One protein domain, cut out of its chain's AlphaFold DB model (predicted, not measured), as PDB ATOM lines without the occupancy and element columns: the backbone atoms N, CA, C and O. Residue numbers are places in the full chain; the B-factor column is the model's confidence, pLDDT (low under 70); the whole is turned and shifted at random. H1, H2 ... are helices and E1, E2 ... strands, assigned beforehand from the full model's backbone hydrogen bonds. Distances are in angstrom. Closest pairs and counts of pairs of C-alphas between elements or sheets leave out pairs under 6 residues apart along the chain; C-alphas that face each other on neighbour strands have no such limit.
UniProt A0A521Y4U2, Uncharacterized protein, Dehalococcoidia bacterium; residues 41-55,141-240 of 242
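AT A GLANCE: This is residues 41 to 55 and 141 to 240 of the 242 residues of an uncharacterized protein of Dehalococcoidia bacterium (UniProt A0A521Y4U2). Five helices are set round a core made by one short strand, E1, and the loops beside it: H5, the longest, runs along one side, H1 lies on the opposite side, and H3 and H4 lie at two further sides. H6 folds back beside H5, while little H2 lies far out. The 115 printed residues run H1 H2 H3 E1 H4 H5 H6, six named helices and one named strand, mostly helix. The whole is compact, with a radius of gyration of the C-alphas of 14.0 A and spans of 39 by 31 by 22 A.

HOW THE PARTS SIT: H5, residues 203 to 221, and H6, residues 228 to 238, are close but not clearly touching, with closest C-alphas Phe 208 and Gly 238 at 7.9 A; they run opposite ways at a shallow tilt of 29 degrees. H4, residues 186 to 190, is close to H5 but not clearly touching, C-alphas Leu 187 and Ala 209 being closest at 7.0 A. E1, residues 178 to 180, pairs with no named strand, but residues 41 to 42 pair with its residues 179 to 180, parallel. Its closest C-alpha pair with H1, residues 44 to 49, is Ile 180 and Leu 44, 5.8 A. H3, residues 150 to 159, and H2, residues 141 to 144, are only just apart, 8.3 A. Every O i to N i+4 pair is within hydrogen-bond range in H1, H3, H4, H5 and H6; H2 is too short for one.

IN THESE COORDINATES: H5 is 26.4 A long from first to last C-alpha, beginning at C-alpha 203 at (-17.839, 33.686, 94.760); H6 is 15.4 A long and ends at C-alpha 238 at (-13.943, 45.217, 101.699), and H3 is 13.3 A long.

THE WHOLE: Residues 56 to 140 are not printed, a 15.3 A gap between C-alphas 55 and 141. The links H3 to E1 and H4 to H5 are long. Mean pLDDT of the printed part is 72.4; 49 residues are under 70, among them 141 to 159.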
ATOM      1  N   TYR A  41      -6.113  46.681  87.857       92.19
ATOM      2  CA  TYR A  41      -6.514  47.330  89.097       92.19
ATOM      3  C   TYR A  41      -5.268  47.945  89.700       92.19
ATOM      4  O   TYR A  41      -4.324  47.216  90.001       92.19
ATOM      5  N   VAL A  42      -5.233  49.269  89.812       89.44
ATOM      6  CA  VAL A  42      -4.029  50.028  90.176       89.44
ATOM      7  C   VAL A  42      -4.330  51.146  91.144       89.44
ATOM      8  O   VAL A  42      -5.452  51.635  91.171       89.44
ATOM      9  N   THR A  43      -3.342  51.566  91.924       90.31
ATOM     10  CA  THR A  43      -3.420  52.840  92.641       90.31
ATOM     11  C   THR A  43      -3.245  53.997  91.657       90.31
ATOM     12  O   THR A  43      -2.799  53.818  90.515       90.31
ATOM     13  N   LEU A  44      -3.594  55.213  92.085       85.69
ATOM     14  CA  LEU A  44      -3.338  56.405  91.277       85.69
ATOM     15  C   LEU A  44      -1.831  56.617  91.073       85.69
ATOM     16  O   LEU A  44      -1.402  56.954  89.973       85.69
ATOM     17  N   GLU A  45      -1.024  56.374  92.107       84.12
ATOM     18  CA  GLU A  45       0.436  56.465  92.026       84.12
ATOM     19  C   GLU A  45       1.010  55.478  91.000       84.12
ATOM     20  O   GLU A  45       1.800  55.861  90.136       84.12
ATOM     21  N   GLU A  46       0.552  54.227  91.012       81.19
ATOM     22  CA  GLU A  46       0.970  53.227  90.029       81.19
ATOM     23  C   GLU A  46       0.565  53.633  88.612       81.19
ATOM     24  O   GLU A  46       1.398  53.604  87.706       81.19
ATOM     25  N   ALA A  47      -0.680  54.079  88.415       78.38
ATOM     26  CA  ALA A  47      -1.150  54.555  87.116       78.38
ATOM     27  C   ALA A  47      -0.313  55.737  86.585       78.38
ATOM     28  O   ALA A  47      -0.107  55.843  85.372       78.38
ATOM     29  N   ARG A  48       0.183  56.601  87.484       73.12
ATOM     30  CA  ARG A  48       1.062  57.747  87.184       73.12
ATOM     31  C   ARG A  48       2.502  57.354  86.898       73.12
ATOM     32  O   ARG A  48       3.172  58.042  86.136       73.12
ATOM     33  N   SER A  49       2.978  56.261  87.485       73.75
ATOM     34  CA  SER A  49       4.314  55.731  87.198       73.75
ATOM     35  C   SER A  49       4.417  55.083  85.815       73.75
ATOM     36  O   SER A  49       5.517  54.835  85.327       73.75
ATOM     37  N   TRP A  50       3.283  54.787  85.175       64.88
ATOM     38  CA  TRP A  50       3.270  54.198  83.847       64.88
ATOM     39  C   TRP A  50       3.518  55.232  82.759       64.88
ATOM     40  O   TRP A  50       2.823  56.245  82.651       64.88
ATOM     41  N   ASP A  51       4.442  54.896  81.865       57.16
ATOM     42  CA  ASP A  51       4.687  55.694  80.678       57.16
ATOM     43  C   ASP A  51       3.476  55.679  79.739       57.16
ATOM     44  O   ASP A  51       2.924  54.633  79.370       57.16
ATOM     45  N   CYS A  52       3.094  56.867  79.279       54.28
ATOM     46  CA  CYS A  52       2.184  57.003  78.152       54.28
ATOM     47  C   CYS A  52       2.787  56.286  76.940       54.28
ATOM     48  O   CYS A  52       3.874  56.633  76.489       54.28
ATOM     49  N   ASN A  53       2.074  55.323  76.366       49.16
ATOM     50  CA  ASN A  53       2.552  54.578  75.204       49.16
ATOM     51  C   ASN A  53       2.167  55.216  73.864       49.16
ATOM     52  O   ASN A  53       2.335  54.590  72.818       49.16
ATOM     53  N   PHE A  54       1.670  56.457  73.893       46.56
ATOM     54  CA  PHE A  54       1.401  57.266  72.706       46.56
ATOM     55  C   PHE A  54       0.548  56.530  71.666       46.56
ATOM     56  O   PHE A  54       0.795  56.632  70.469       46.56
ATOM     57  N   CYS A  55      -0.475  55.796  72.105       44.25
ATOM     58  CA  CYS A  55      -1.388  55.051  71.232       44.25
ATOM     59  C   CYS A  55      -2.103  55.914  70.169       44.25
ATOM     60  O   CYS A  55      -2.632  55.374  69.200       44.25
ATOM     61  N   ALA A 141      -2.611  69.454  77.896       42.75
ATOM     62  CA  ALA A 141      -3.807  68.607  77.987       42.75
ATOM     63  C   ALA A 141      -3.603  67.144  77.522       42.75
ATOM     64  O   ALA A 141      -4.251  66.235  78.027       42.75
ATOM     65  N   CYS A 142      -2.694  66.882  76.574       44.16
ATOM     66  CA  CYS A 142      -2.352  65.517  76.158       44.16
ATOM     67  C   CYS A 142      -1.361  64.838  77.114       44.16
ATOM     68  O   CYS A 142      -1.207  63.622  77.051       44.16
ATOM     69  N   GLY A 143      -0.624  65.609  77.920       47.56
ATOM     70  CA  GLY A 143       0.203  65.141  79.039       47.56
ATOM     71  C   GLY A 143      -0.610  64.849  80.298       47.56
ATOM     72  O   GLY A 143      -0.284  63.913  81.016       47.56
ATOM     73  N   GLU A 144      -1.686  65.606  80.503       50.62
ATOM     74  CA  GLU A 144      -2.561  65.533  81.676       50.62
ATOM     75  C   GLU A 144      -3.613  64.411  81.576       50.62
ATOM     76  O   GLU A 144      -3.967  63.767  82.562       50.62
ATOM     77  N   PHE A 145      -4.119  64.136  80.374       52.66
ATOM     78  CA  PHE A 145      -5.253  63.235  80.180       52.66
ATOM     79  C   PHE A 145      -4.913  61.733  80.320       52.66
ATOM     80  O   PHE A 145      -3.965  61.268  79.678       52.66
ATOM     81  N   PRO A 146      -5.746  60.918  81.002       57.28
ATOM     82  CA  PRO A 146      -6.733  61.288  82.028       57.28
ATOM     83  C   PRO A 146      -6.135  61.308  83.452       57.28
ATOM     84  O   PRO A 146      -6.635  62.017  84.314       57.28
ATOM     85  N   ILE A 147      -5.048  60.566  83.693       65.12
ATOM     86  CA  ILE A 147      -4.528  60.200  85.028       65.12
ATOM     87  C   ILE A 147      -3.795  61.338  85.760       65.12
ATOM     88  O   ILE A 147      -3.675  61.344  86.989       65.12
ATOM     89  N   PHE A 148      -3.282  62.308  85.013       64.62
ATOM     90  CA  PHE A 148      -2.555  63.459  85.547       64.62
ATOM     91  C   PHE A 148      -3.437  64.716  85.578       64.62
ATOM     92  O   PHE A 148      -2.932  65.818  85.768       64.62
ATOM     93  N   SER A 149      -4.748  64.559  85.360       65.94
ATOM     94  CA  SER A 149      -5.706  65.654  85.438       65.94
ATOM     95  C   SER A 149      -6.103  65.922  86.888       65.94
ATOM     96  O   SER A 149      -6.251  64.991  87.683       65.94
ATOM     97  N   SER A 150      -6.359  67.193  87.207       65.44
ATOM     98  CA  SER A 150      -6.874  67.594  88.520       65.44
ATOM     99  C   SER A 150      -8.241  66.976  88.832       65.44
ATOM    100  O   SER A 150      -8.560  66.771  89.992       65.44
ATOM    101  N   ILE A 151      -9.022  66.618  87.806       65.69
ATOM    102  CA  ILE A 151     -10.296  65.900  87.961       65.69
ATOM    103  C   ILE A 151     -10.055  64.531  88.601       65.69
ATOM    104  O   ILE A 151     -10.735  64.170  89.554       65.69
ATOM    105  N   THR A 152      -9.057  63.786  88.122       68.12
ATOM    106  CA  THR A 152      -8.708  62.485  88.704       68.12
ATOM    107  C   THR A 152      -8.131  62.624  90.109       68.12
ATOM    108  O   THR A 152      -8.430  61.788  90.959       68.12
ATOM    109  N   ASP A 153      -7.350  63.674  90.381       68.00
ATOM    110  CA  ASP A 153      -6.933  63.982  91.755       68.00
ATOM    111  C   ASP A 153      -8.143  64.228  92.658       68.00
ATOM    112  O   ASP A 153      -8.238  63.621  93.720       68.00
ATOM    113  N   ASP A 154      -9.096  65.053  92.222       65.38
ATOM    114  CA  ASP A 154     -10.283  65.376  93.006       65.38
ATOM    115  C   ASP A 154     -11.187  64.154  93.224       65.38
ATOM    116  O   ASP A 154     -11.711  63.955  94.319       65.38
ATOM    117  N   GLU A 155     -11.358  63.304  92.214       67.62
ATOM    118  CA  GLU A 155     -12.175  62.092  92.305       67.62
ATOM    119  C   GLU A 155     -11.541  61.030  93.205       67.62
ATOM    120  O   GLU A 155     -12.238  60.413  94.011       67.62
ATOM    121  N   VAL A 156     -10.228  60.824  93.113       67.44
ATOM    122  CA  VAL A 156      -9.538  59.803  93.911       67.44
ATOM    123  C   VAL A 156      -9.299  60.291  95.341       67.44
ATOM    124  O   VAL A 156      -9.587  59.558  96.287       67.44
ATOM    125  N   ALA A 157      -8.817  61.525  95.523       62.84
ATOM    126  CA  ALA A 157      -8.454  62.054  96.837       62.84
ATOM    127  C   ALA A 157      -9.668  62.495  97.665       62.84
ATOM    128  O   ALA A 157      -9.677  62.278  98.876       62.84
ATOM    129  N   ASN A 158     -10.701  63.083  97.045       60.50
ATOM    130  CA  ASN A 158     -11.846  63.606  97.805       60.50
ATOM    131  C   ASN A 158     -12.984  62.594  97.969       60.50
ATOM    132  O   ASN A 158     -13.789  62.754  98.887       60.50
ATOM    133  N   ARG A 159     -13.087  61.570  97.107       63.66
ATOM    134  CA  ARG A 159     -14.190  60.590  97.169       63.66
ATOM    135  C   ARG A 159     -13.764  59.204  97.653       63.66
ATOM    136  O   ARG A 159     -14.640  58.400  97.961       63.66
ATOM    137  N   ASP A 160     -12.459  58.934  97.771       70.88
ATOM    138  CA  ASP A 160     -11.906  57.652  98.247       70.88
ATOM    139  C   ASP A 160     -12.562  56.441  97.545       70.88
ATOM    140  O   ASP A 160     -13.018  55.475  98.168       70.88
ATOM    141  N   TRP A 161     -12.675  56.565  96.218       76.31
ATOM    142  CA  TRP A 161     -13.569  55.788  95.362       76.31
ATOM    143  C   TRP A 161     -12.843  55.156  94.163       76.31
ATOM    144  O   TRP A 161     -11.802  55.640  93.719       76.31
ATOM    145  N   HIS A 162     -13.404  54.070  93.617       84.56
ATOM    146  CA  HIS A 162     -12.894  53.380  92.427       84.56
ATOM    147  C   HIS A 162     -13.247  54.121  91.137       84.56
ATOM    148  O   HIS A 162     -14.408  54.195  90.743       84.56
ATOM    149  N   LEU A 163     -12.243  54.599  90.415       84.31
ATOM    150  CA  LEU A 163     -12.431  55.354  89.182       84.31
ATOM    151  C   LEU A 163     -12.040  54.516  87.964       84.31
ATOM    152  O   LEU A 163     -10.937  53.978  87.896       84.31
ATOM    153  N   ILE A 164     -12.913  54.455  86.960       81.62
ATOM    154  CA  ILE A 164     -12.516  54.037  85.613       81.62
ATOM    155  C   ILE A 164     -12.313  55.317  84.806       81.62
ATOM    156  O   ILE A 164     -13.292  56.016  84.545       81.62
ATOM    157  N   PRO A 165     -11.078  55.633  84.387       72.75
ATOM    158  CA  PRO A 165     -10.822  56.846  83.634       72.75
ATOM    159  C   PRO A 165     -11.687  56.910  82.373       72.75
ATOM    160  O   PRO A 165     -11.911  55.900  81.689       72.75
ATOM    161  N   HIS A 166     -12.128  58.116  82.024       63.38
ATOM    162  CA  HIS A 166     -12.804  58.400  80.760       63.38
ATOM    163  C   HIS A 166     -11.825  58.336  79.584       63.38
ATOM    164  O   HIS A 166     -11.583  59.318  78.894       63.38
ATOM    165  N   THR A 167     -11.229  57.171  79.345       55.34
ATOM    166  CA  THR A 167     -10.523  56.887  78.101       55.34
ATOM    167  C   THR A 167     -11.533  56.408  77.074       55.34
ATOM    168  O   THR A 167     -12.184  55.381  77.295       55.34
ATOM    169  N   THR A 168     -11.596  57.078  75.929       49.91
ATOM    170  CA  THR A 168     -12.105  56.455  74.707       49.91
ATOM    171  C   THR A 168     -11.318  55.169  74.467       49.91
ATOM    172  O   THR A 168     -10.080  55.190  74.499       49.91
ATOM    173  N   TYR A 169     -12.006  54.047  74.255       46.22
ATOM    174  CA  TYR A 169     -11.342  52.753  74.118       46.22
ATOM    175  C   TYR A 169     -10.404  52.732  72.900       46.22
ATOM    176  O   TYR A 169     -10.815  52.614  71.746       46.22
ATOM    177  N   GLN A 170      -9.103  52.797  73.170       50.56
ATOM    178  CA  GLN A 170      -8.050  52.438  72.232       50.56
ATOM    179  C   GLN A 170      -7.284  51.288  72.863       50.56
ATOM    180  O   GLN A 170      -6.592  51.489  73.853       50.56
ATOM    181  N   ARG A 171      -7.377  50.083  72.288       51.22
ATOM    182  CA  ARG A 171      -6.725  48.871  72.826       51.22
ATOM    183  C   ARG A 171      -5.228  49.058  73.098       51.22
ATOM    184  O   ARG A 171      -4.663  48.395  73.958       51.22
ATOM    185  N   ALA A 172      -4.588  49.936  72.331       50.41
ATOM    186  CA  ALA A 172      -3.181  50.246  72.484       50.41
ATOM    187  C   ALA A 172      -2.895  51.300  73.558       50.41
ATOM    188  O   ALA A 172      -1.729  51.562  73.749       50.41
ATOM    189  N   CYS A 173      -3.865  51.925  74.232       59.53
ATOM    190  CA  CYS A 173      -3.622  52.969  75.236       59.53
ATOM    191  C   CYS A 173      -3.127  52.381  76.562       59.53
ATOM    192  O   CYS A 173      -3.714  51.434  77.078       59.53
ATOM    193  N   THR A 174      -2.078  52.973  77.149       64.62
ATOM    194  CA  THR A 174      -1.525  52.565  78.456       64.62
ATOM    195  C   THR A 174      -2.600  52.488  79.532       64.62
ATOM    196  O   THR A 174      -2.557  51.583  80.363       64.62
ATOM    197  N   TRP A 175      -3.565  53.406  79.507       70.81
ATOM    198  CA  TRP A 175      -4.594  53.553  80.536       70.81
ATOM    199  C   TRP A 175      -5.966  53.034  80.101       70.81
ATOM    200  O   TRP A 175      -6.956  53.299  80.772       70.81
ATOM    201  N   VAL A 176      -6.047  52.287  78.993       70.38
ATOM    202  CA  VAL A 176      -7.263  51.525  78.687       70.38
ATOM    203  C   VAL A 176      -7.377  50.328  79.619       70.38
ATOM    204  O   VAL A 176      -6.366  49.776  80.068       70.38
ATOM    205  N   ASP A 177      -8.611  49.906  79.869       76.81
ATOM    206  CA  ASP A 177      -8.930  48.748  80.695       76.81
ATOM    207  C   ASP A 177      -8.269  48.818  82.076       76.81
ATOM    208  O   ASP A 177      -7.671  47.842  82.534       76.81
ATOM    209  N   ILE A 178      -8.310  49.989  82.721       83.44
ATOM    210  CA  ILE A 178      -7.852  50.140  84.103       83.44
ATOM    211  C   ILE A 178      -8.934  50.684  85.020       83.44
ATOM    212  O   ILE A 178      -9.769  51.494  84.622       83.44
ATOM    213  N   MET A 179      -8.860  50.254  86.272       89.38
ATOM    214  CA  MET A 179      -9.577  50.807  87.404       89.38
ATOM    215  C   MET A 179      -8.553  51.347  88.390       89.38
ATOM    216  O   MET A 179      -7.719  50.595  88.902       89.38
ATOM    217  N   ILE A 180      -8.638  52.641  88.663       89.19
ATOM    218  CA  ILE A 180      -7.923  53.262  89.764       89.19
ATOM    219  C   ILE A 180      -8.686  52.915  91.034       89.19
ATOM    220  O   ILE A 180      -9.859  53.255  91.176       89.19
ATOM    221  N   CYS A 181      -8.042  52.189  91.930       90.81
ATOM    222  CA  CYS A 181      -8.605  51.782  93.200       90.81
ATOM    223  C   CYS A 181      -8.064  52.677  94.320       90.81
ATOM    224  O   CYS A 181      -6.871  52.994  94.312       90.81
ATOM    225  N   PRO A 182      -8.890  53.011  95.320       88.19
ATOM    226  CA  PRO A 182      -8.397  53.570  96.567       88.19
ATOM    227  C   PRO A 182      -7.562  52.530  97.329       88.19
ATOM    228  O   PRO A 182      -7.798  51.325  97.201       88.19
ATOM    229  N   GLU A 183      -6.626  52.987  98.162       88.75
ATOM    230  CA  GLU A 183      -5.643  52.137  98.865       88.75
ATOM    231  C   GLU A 183      -6.276  51.035  99.732       88.75
ATOM    232  O   GLU A 183      -5.728  49.945  99.889       88.75
ATOM    233  N   TRP A 184      -7.469  51.276 100.283       86.88
ATOM    234  CA  TRP A 184      -8.173  50.288 101.109       86.88
ATOM    235  C   TRP A 184      -8.737  49.107 100.299       86.88
ATOM    236  O   TRP A 184      -9.046  48.049 100.867       86.88
ATOM    237  N   SER A 185      -8.884  49.277  98.979       90.50
ATOM    238  CA  SER A 185      -9.566  48.345  98.086       90.50
ATOM    239  C   SER A 185      -8.960  46.937  98.142       90.50
ATOM    240  O   SER A 185      -7.782  46.751  97.823       90.50
ATOM    241  N   PRO A 186      -9.763  45.895  98.427       90.19
ATOM    242  CA  PRO A 186      -9.309  44.506  98.351       90.19
ATOM    243  C   PRO A 186      -8.818  44.090  96.961       90.19
ATOM    244  O   PRO A 186      -7.971  43.207  96.850       90.19
ATOM    245  N   LEU A 187      -9.287  44.759  95.901       91.38
ATOM    246  CA  LEU A 187      -8.879  44.478  94.520       91.38
ATOM    247  C   LEU A 187      -7.364  44.653  94.327       91.38
ATOM    248  O   LEU A 187      -6.759  43.913  93.554       91.38
ATOM    249  N   LEU A 188      -6.743  45.577  95.072       92.19
ATOM    250  CA  LEU A 188      -5.295  45.797  95.058       92.19
ATOM    251  C   LEU A 188      -4.511  44.649  95.709       92.19
ATOM    252  O   LEU A 188      -3.365  44.409  95.338       92.19
ATOM    253  N   ARG A 189      -5.119  43.930  96.663       92.50
ATOM    254  CA  ARG A 189      -4.512  42.769  97.337       92.50
ATOM    255  C   ARG A 189      -4.714  41.474  96.557       92.50
ATOM    256  O   ARG A 189      -3.882  40.579  96.640       92.50
ATOM    257  N   TRP A 190      -5.821  41.364  95.824       93.31
ATOM    258  CA  TRP A 190      -6.154  40.154  95.067       93.31
ATOM    259  C   TRP A 190      -5.485  40.080  93.703       93.31
ATOM    260  O   TRP A 190      -5.378  38.986  93.154       93.31
ATOM    261  N   ARG A 191      -5.079  41.218  93.134       91.56
ATOM    262  CA  ARG A 191      -4.435  41.255  91.820       91.56
ATOM    263  C   ARG A 191      -3.100  40.505  91.806       91.56
ATOM    264  O   ARG A 191      -2.381  40.444  92.801       91.56
ATOM    265  N   ASP A 192      -2.753  39.973  90.644       88.62
ATOM    266  CA  ASP A 192      -1.444  39.398  90.369       88.62
ATOM    267  C   ASP A 192      -0.390  40.475  90.040       88.62
ATOM    268  O   ASP A 192      -0.671  41.674  89.992       88.62
ATOM    269  N   ALA A 193       0.841  40.045  89.756       84.88
ATOM    270  CA  ALA A 193       1.943  40.936  89.377       84.88
ATOM    271  C   ALA A 193       1.710  41.706  88.056       84.88
ATOM    272  O   ALA A 193       2.432  42.655  87.766       84.88
ATOM    273  N   SER A 194       0.722  41.308  87.246       80.88
ATOM    274  CA  SER A 194       0.294  42.033  86.040       80.88
ATOM    275  C   SER A 194      -0.844  43.020  86.323       80.88
ATOM    276  O   SER A 194      -1.427  43.575  85.386       80.88
ATOM    277  N   ASN A 195      -1.159  43.246  87.601       87.12
ATOM    278  CA  ASN A 195      -2.258  44.064  88.095       87.12
ATOM    279  C   ASN A 195      -3.647  43.545  87.705       87.12
ATOM    280  O   ASN A 195      -4.591  44.329  87.652       87.12
ATOM    281  N   ARG A 196      -3.810  42.247  87.428       89.06
ATOM    282  CA  ARG A 196      -5.098  41.655  87.028       89.06
ATOM    283  C   ARG A 196      -5.666  40.778  88.126       89.06
ATOM    284  O   ARG A 196      -4.921  40.160  88.876       89.06
ATOM    285  N   LEU A 197      -6.991  40.675  88.190       87.88
ATOM    286  CA  LEU A 197      -7.623  39.700  89.074       87.88
ATOM    287  C   LEU A 197      -7.360  38.265  88.576       87.88
ATOM    288  O   LEU A 197      -7.439  38.012  87.370       87.88
ATOM    289  N   PRO A 198      -7.061  37.314  89.476       86.00
ATOM    290  CA  PRO A 198      -6.800  35.932  89.106       86.00
ATOM    291  C   PRO A 198      -8.074  35.256  88.593       86.00
ATOM    292  O   PRO A 198      -9.176  35.499  89.075       86.00
ATOM    293  N   ALA A 199      -7.925  34.314  87.659       81.19
ATOM    294  CA  ALA A 199      -9.063  33.570  87.111       81.19
ATOM    295  C   ALA A 199      -9.828  32.754  88.175       81.19
ATOM    296  O   ALA A 199     -11.010  32.455  88.010       81.19
ATOM    297  N   LYS A 200      -9.148  32.373  89.263       84.19
ATOM    298  CA  LYS A 200      -9.729  31.648  90.395       84.19
ATOM    299  C   LYS A 200      -9.863  32.593  91.585       84.19
ATOM    300  O   LYS A 200      -8.881  32.866  92.264       84.19
ATOM    301  N   MET A 201     -11.088  33.032  91.843       86.19
ATOM    302  CA  MET A 201     -11.486  33.770  93.042       86.19
ATOM    303  C   MET A 201     -12.706  33.087  93.658       86.19
ATOM    304  O   MET A 201     -13.424  32.342  92.983       86.19
ATOM    305  N   THR A 202     -12.948  33.328  94.942       86.38
ATOM    306  CA  THR A 202     -14.182  32.874  95.593       86.38
ATOM    307  C   THR A 202     -15.401  33.612  95.027       86.38
ATOM    308  O   THR A 202     -15.279  34.693  94.447       86.38
ATOM    309  N   ALA A 203     -16.598  33.049  95.208       81.25
ATOM    310  CA  ALA A 203     -17.839  33.686  94.760       81.25
ATOM    311  C   ALA A 203     -18.070  35.062  95.414       81.25
ATOM    312  O   ALA A 203     -18.586  35.975  94.771       81.25
ATOM    313  N   GLU A 204     -17.657  35.226  96.674       80.00
ATOM    314  CA  GLU A 204     -17.763  36.491  97.409       80.00
ATOM    315  C   GLU A 204     -16.819  37.551  96.836       80.00
ATOM    316  O   GLU A 204     -17.242  38.675  96.568       80.00
ATOM    317  N   GLN A 205     -15.568  37.176  96.555       85.00
ATOM    318  CA  GLN A 205     -14.598  38.069  95.924       85.00
ATOM    319  C   GLN A 205     -15.037  38.477  94.507       85.00
ATOM    320  O   GLN A 205     -14.944  39.651  94.152       85.00
ATOM    321  N   TRP A 206     -15.566  37.538  93.710       84.00
ATOM    322  CA  TRP A 206     -16.119  37.847  92.386       84.00
ATOM    323  C   TRP A 206     -17.324  38.784  92.470       84.00
ATOM    324  O   TRP A 206     -17.423  39.723  91.685       84.00
ATOM    325  N   SER A 207     -18.214  38.565  93.440       80.38
ATOM    326  CA  SER A 207     -19.377  39.433  93.657       80.38
ATOM    327  C   SER A 207     -18.948  40.856  94.009       80.38
ATOM    328  O   SER A 207     -19.475  41.808  93.438       80.38
ATOM    329  N   PHE A 208     -17.953  41.003  94.890       84.56
ATOM    330  CA  PHE A 208     -17.385  42.303  95.240       84.56
ATOM    331  C   PHE A 208     -16.749  42.994  94.027       84.56
ATOM    332  O   PHE A 208     -17.077  44.141  93.735       84.56
ATOM    333  N   ALA A 209     -15.881  42.298  93.286       86.62
ATOM    334  CA  ALA A 209     -15.206  42.860  92.115       86.62
ATOM    335  C   ALA A 209     -16.189  43.302  91.024       86.62
ATOM    336  O   ALA A 209     -16.071  44.411  90.501       86.62
ATOM    337  N   SER A 210     -17.188  42.471  90.722       82.81
ATOM    338  CA  SER A 210     -18.242  42.808  89.764       82.81
ATOM    339  C   SER A 210     -19.086  43.984  90.232       82.81
ATOM    340  O   SER A 210     -19.396  44.855  89.423       82.81
ATOM    341  N   TYR A 211     -19.435  44.050  91.518       81.44
ATOM    342  CA  TYR A 211     -20.168  45.189  92.059       81.44
ATOM    343  C   TYR A 211     -19.359  46.484  91.908       81.44
ATOM    344  O   TYR A 211     -19.841  47.425  91.285       81.44
ATOM    345  N   MET A 212     -18.104  46.508  92.376       84.56
ATOM    346  CA  MET A 212     -17.253  47.703  92.294       84.56
ATOM    347  C   MET A 212     -17.029  48.163  90.856       84.56
ATOM    348  O   MET A 212     -17.145  49.352  90.569       84.56
ATOM    349  N   PHE A 213     -16.770  47.223  89.943       85.62
ATOM    350  CA  PHE A 213     -16.651  47.534  88.524       85.62
ATOM    351  C   PHE A 213     -17.926  48.188  87.987       85.62
ATOM    352  O   PHE A 213     -17.846  49.214  87.321       85.62
ATOM    353  N   ASN A 214     -19.099  47.625  88.292       78.50
ATOM    354  CA  ASN A 214     -20.375  48.155  87.818       78.50
ATOM    355  C   ASN A 214     -20.649  49.564  88.337       78.50
ATOM    356  O   ASN A 214     -21.103  50.406  87.566       78.50
ATOM    357  N   VAL A 215     -20.369  49.840  89.615       78.00
ATOM    358  CA  VAL A 215     -20.589  51.190  90.141       78.00
ATOM    359  C   VAL A 215     -19.603  52.178  89.513       78.00
ATOM    360  O   VAL A 215     -20.028  53.226  89.037       78.00
ATOM    361  N   ALA A 216     -18.316  51.829  89.415       80.38
ATOM    362  CA  ALA A 216     -17.320  52.674  88.755       80.38
ATOM    363  C   ALA A 216     -17.648  52.919  87.269       80.38
ATOM    364  O   ALA A 216     -17.498  54.033  86.769       80.38
ATOM    365  N   TRP A 217     -18.145  51.897  86.567       76.06
ATOM    366  CA  TRP A 217     -18.583  51.997  85.174       76.06
ATOM    367  C   TRP A 217     -19.820  52.879  85.025       76.06
ATOM    368  O   TRP A 217     -19.849  53.741  84.152       76.06
ATOM    369  N   ARG A 218     -20.820  52.723  85.904       71.69
ATOM    370  CA  ARG A 218     -22.013  53.579  85.921       71.69
ATOM    371  C   ARG A 218     -21.629  55.046  86.057       71.69
ATOM    372  O   ARG A 218     -22.123  55.851  85.291       71.69
ATOM    373  N   LEU A 219     -20.716  55.381  86.963       69.75
ATOM    374  CA  LEU A 219     -20.275  56.767  87.179       69.75
ATOM    375  C   LEU A 219     -19.444  57.322  86.026       69.75
ATOM    376  O   LEU A 219     -19.501  58.507  85.730       69.75
ATOM    377  N   LYS A 220     -18.690  56.457  85.345       66.94
ATOM    378  CA  LYS A 220     -18.043  56.823  84.087       66.94
ATOM    379  C   LYS A 220     -19.078  57.101  82.985       66.94
ATOM    380  O   LYS A 220     -18.859  57.941  82.121       66.94
ATOM    381  N   CYS A 221     -20.190  56.375  82.942       62.31
ATOM    382  CA  CYS A 221     -21.196  56.539  81.887       62.31
ATOM    383  C   CYS A 221     -22.243  57.619  82.204       62.31
ATOM    384  O   CYS A 221     -22.810  58.214  81.290       62.31
ATOM    385  N   GLU A 222     -22.511  57.874  83.480       55.19
ATOM    386  CA  GLU A 222     -23.564  58.749  83.981       55.19
ATOM    387  C   GLU A 222     -22.925  59.813  84.883       55.19
ATOM    388  O   GLU A 222     -22.248  59.478  85.849       55.19
ATOM    389  N   THR A 223     -23.167  61.104  84.629       50.31
ATOM    390  CA  THR A 223     -22.736  62.225  85.497       50.31
ATOM    391  C   THR A 223     -23.548  62.297  86.804       50.31
ATOM    392  O   THR A 223     -24.058  63.355  87.168       50.31
ATOM    393  N   GLY A 224     -23.767  61.159  87.462       49.25
ATOM    394  CA  GLY A 224     -24.495  61.046  88.722       49.25
ATOM    395  C   GLY A 224     -23.548  60.931  89.914       49.25
ATOM    396  O   GLY A 224     -22.471  60.352  89.809       49.25
ATOM    397  N   ASP A 225     -23.955  61.466  91.063       54.12
ATOM    398  CA  ASP A 225     -23.214  61.306  92.317       54.12
ATOM    399  C   ASP A 225     -23.457  59.917  92.942       54.12
ATOM    400  O   ASP A 225     -24.579  59.406  92.944       54.12
ATOM    401  N   VAL A 226     -22.408  59.316  93.516       57.41
ATOM    402  CA  VAL A 226     -22.537  58.158  94.422       57.41
ATOM    403  C   VAL A 226     -23.013  58.661  95.771       57.41
ATOM    404  O   VAL A 226     -22.447  59.611  96.313       57.41
ATOM    405  N   ALA A 227     -24.008  58.006  96.360       63.62
ATOM    406  CA  ALA A 227     -24.405  58.352  97.712       63.62
ATOM    407  C   ALA A 227     -23.351  57.854  98.719       63.62
ATOM    408  O   ALA A 227     -22.969  56.687  98.704       63.62
ATOM    409  N   GLN A 228     -22.905  58.722  99.634       65.06
ATOM    410  CA  GLN A 228     -21.829  58.421 100.596       65.06
ATOM    411  C   GLN A 228     -22.065  57.139 101.420       65.06
ATOM    412  O   GLN A 228     -21.119  56.428 101.744       65.06
ATOM    413  N   TRP A 229     -23.323  56.807 101.722       66.94
ATOM    414  CA  TRP A 229     -23.663  55.596 102.471       66.94
ATOM    415  C   TRP A 229     -23.351  54.304 101.695       66.94
ATOM    416  O   TRP A 229     -22.934  53.326 102.310       66.94
ATOM    417  N   GLU A 230     -23.487  54.302 100.359       64.94
ATOM    418  CA  GLU A 230     -23.092  53.161  99.515       64.94
ATOM    419  C   GLU A 230     -21.575  52.937  99.634       64.94
ATOM    420  O   GLU A 230     -21.100  51.811  99.755       64.94
ATOM    421  N   LEU A 231     -20.815  54.033  99.679       63.94
ATOM    422  CA  LEU A 231     -19.364  54.060  99.867       63.94
ATOM    423  C   LEU A 231     -18.929  53.448 101.204       63.94
ATOM    424  O   LEU A 231     -18.004  52.632 101.257       63.94
ATOM    425  N   ASP A 232     -19.608  53.822 102.282       72.12
ATOM    426  CA  ASP A 232     -19.276  53.380 103.635       72.12
ATOM    427  C   ASP A 232     -19.580  51.884 103.840       72.12
ATOM    428  O   ASP A 232     -18.773  51.156 104.430       72.12
ATOM    429  N   GLU A 233     -20.695  51.384 103.292       71.75
ATOM    430  CA  GLU A 233     -21.014  49.950 103.301       71.75
ATOM    431  C   GLU A 233     -19.976  49.126 102.529       71.75
ATOM    432  O   GLU A 233     -19.571  48.045 102.973       71.75
ATOM    433  N   LEU A 234     -19.481  49.651 101.407       66.31
ATOM    434  CA  LEU A 234     -18.460  48.989 100.598       66.31
ATOM    435  C   LEU A 234     -17.104  48.913 101.288       66.31
ATOM    436  O   LEU A 234     -16.449  47.869 101.228       66.31
ATOM    437  N   LYS A 235     -16.700  49.968 101.995       70.06
ATOM    438  CA  LYS A 235     -15.496  49.951 102.838       70.06
ATOM    439  C   LYS A 235     -15.615  48.912 103.952       70.06
ATOM    440  O   LYS A 235     -14.692  48.123 104.186       70.06
ATOM    441  N   ALA A 236     -16.770  48.859 104.614       73.38
ATOM    442  CA  ALA A 236     -17.044  47.875 105.661       73.38
ATOM    443  C   ALA A 236     -17.060  46.432 105.130       73.38
ATOM    444  O   ALA A 236     -16.677  45.506 105.842       73.38
ATOM    445  N   LEU A 237     -17.488  46.224 103.885       72.06
ATOM    446  CA  LEU A 237     -17.447  44.920 103.232       72.06
ATOM    447  C   LEU A 237     -16.025  44.544 102.811       72.06
ATOM    448  O   LEU A 237     -15.574  43.437 103.098       72.06
ATOM    449  N   GLY A 238     -15.298  45.466 102.179       66.69
ATOM    450  CA  GLY A 238     -13.943  45.217 101.699       66.69
ATOM    451  C   GLY A 238     -12.958  44.883 102.822       66.69
ATOM    452  O   GLY A 238     -12.081  44.044 102.646       66.69
ATOM    453  N   THR A 239     -13.131  45.465 104.008       73.69
ATOM    454  CA  THR A 239     -12.316  45.133 105.193       73.69
ATOM    455  C   THR A 239     -12.583  43.736 105.762       73.69
ATOM    456  O   THR A 239     -11.735  43.202 106.474       73.69
ATOM    457  N   ARG A 240     -13.741  43.134 105.465       74.31
ATOM    458  CA  ARG A 240     -14.130  41.796 105.946       74.31
ATOM    459  C   ARG A 240     -13.762  40.680 104.978       74.31
ATOM    460  O   ARG A 240     -13.763  39.519 105.381       74.31
TER     461      ARG A 240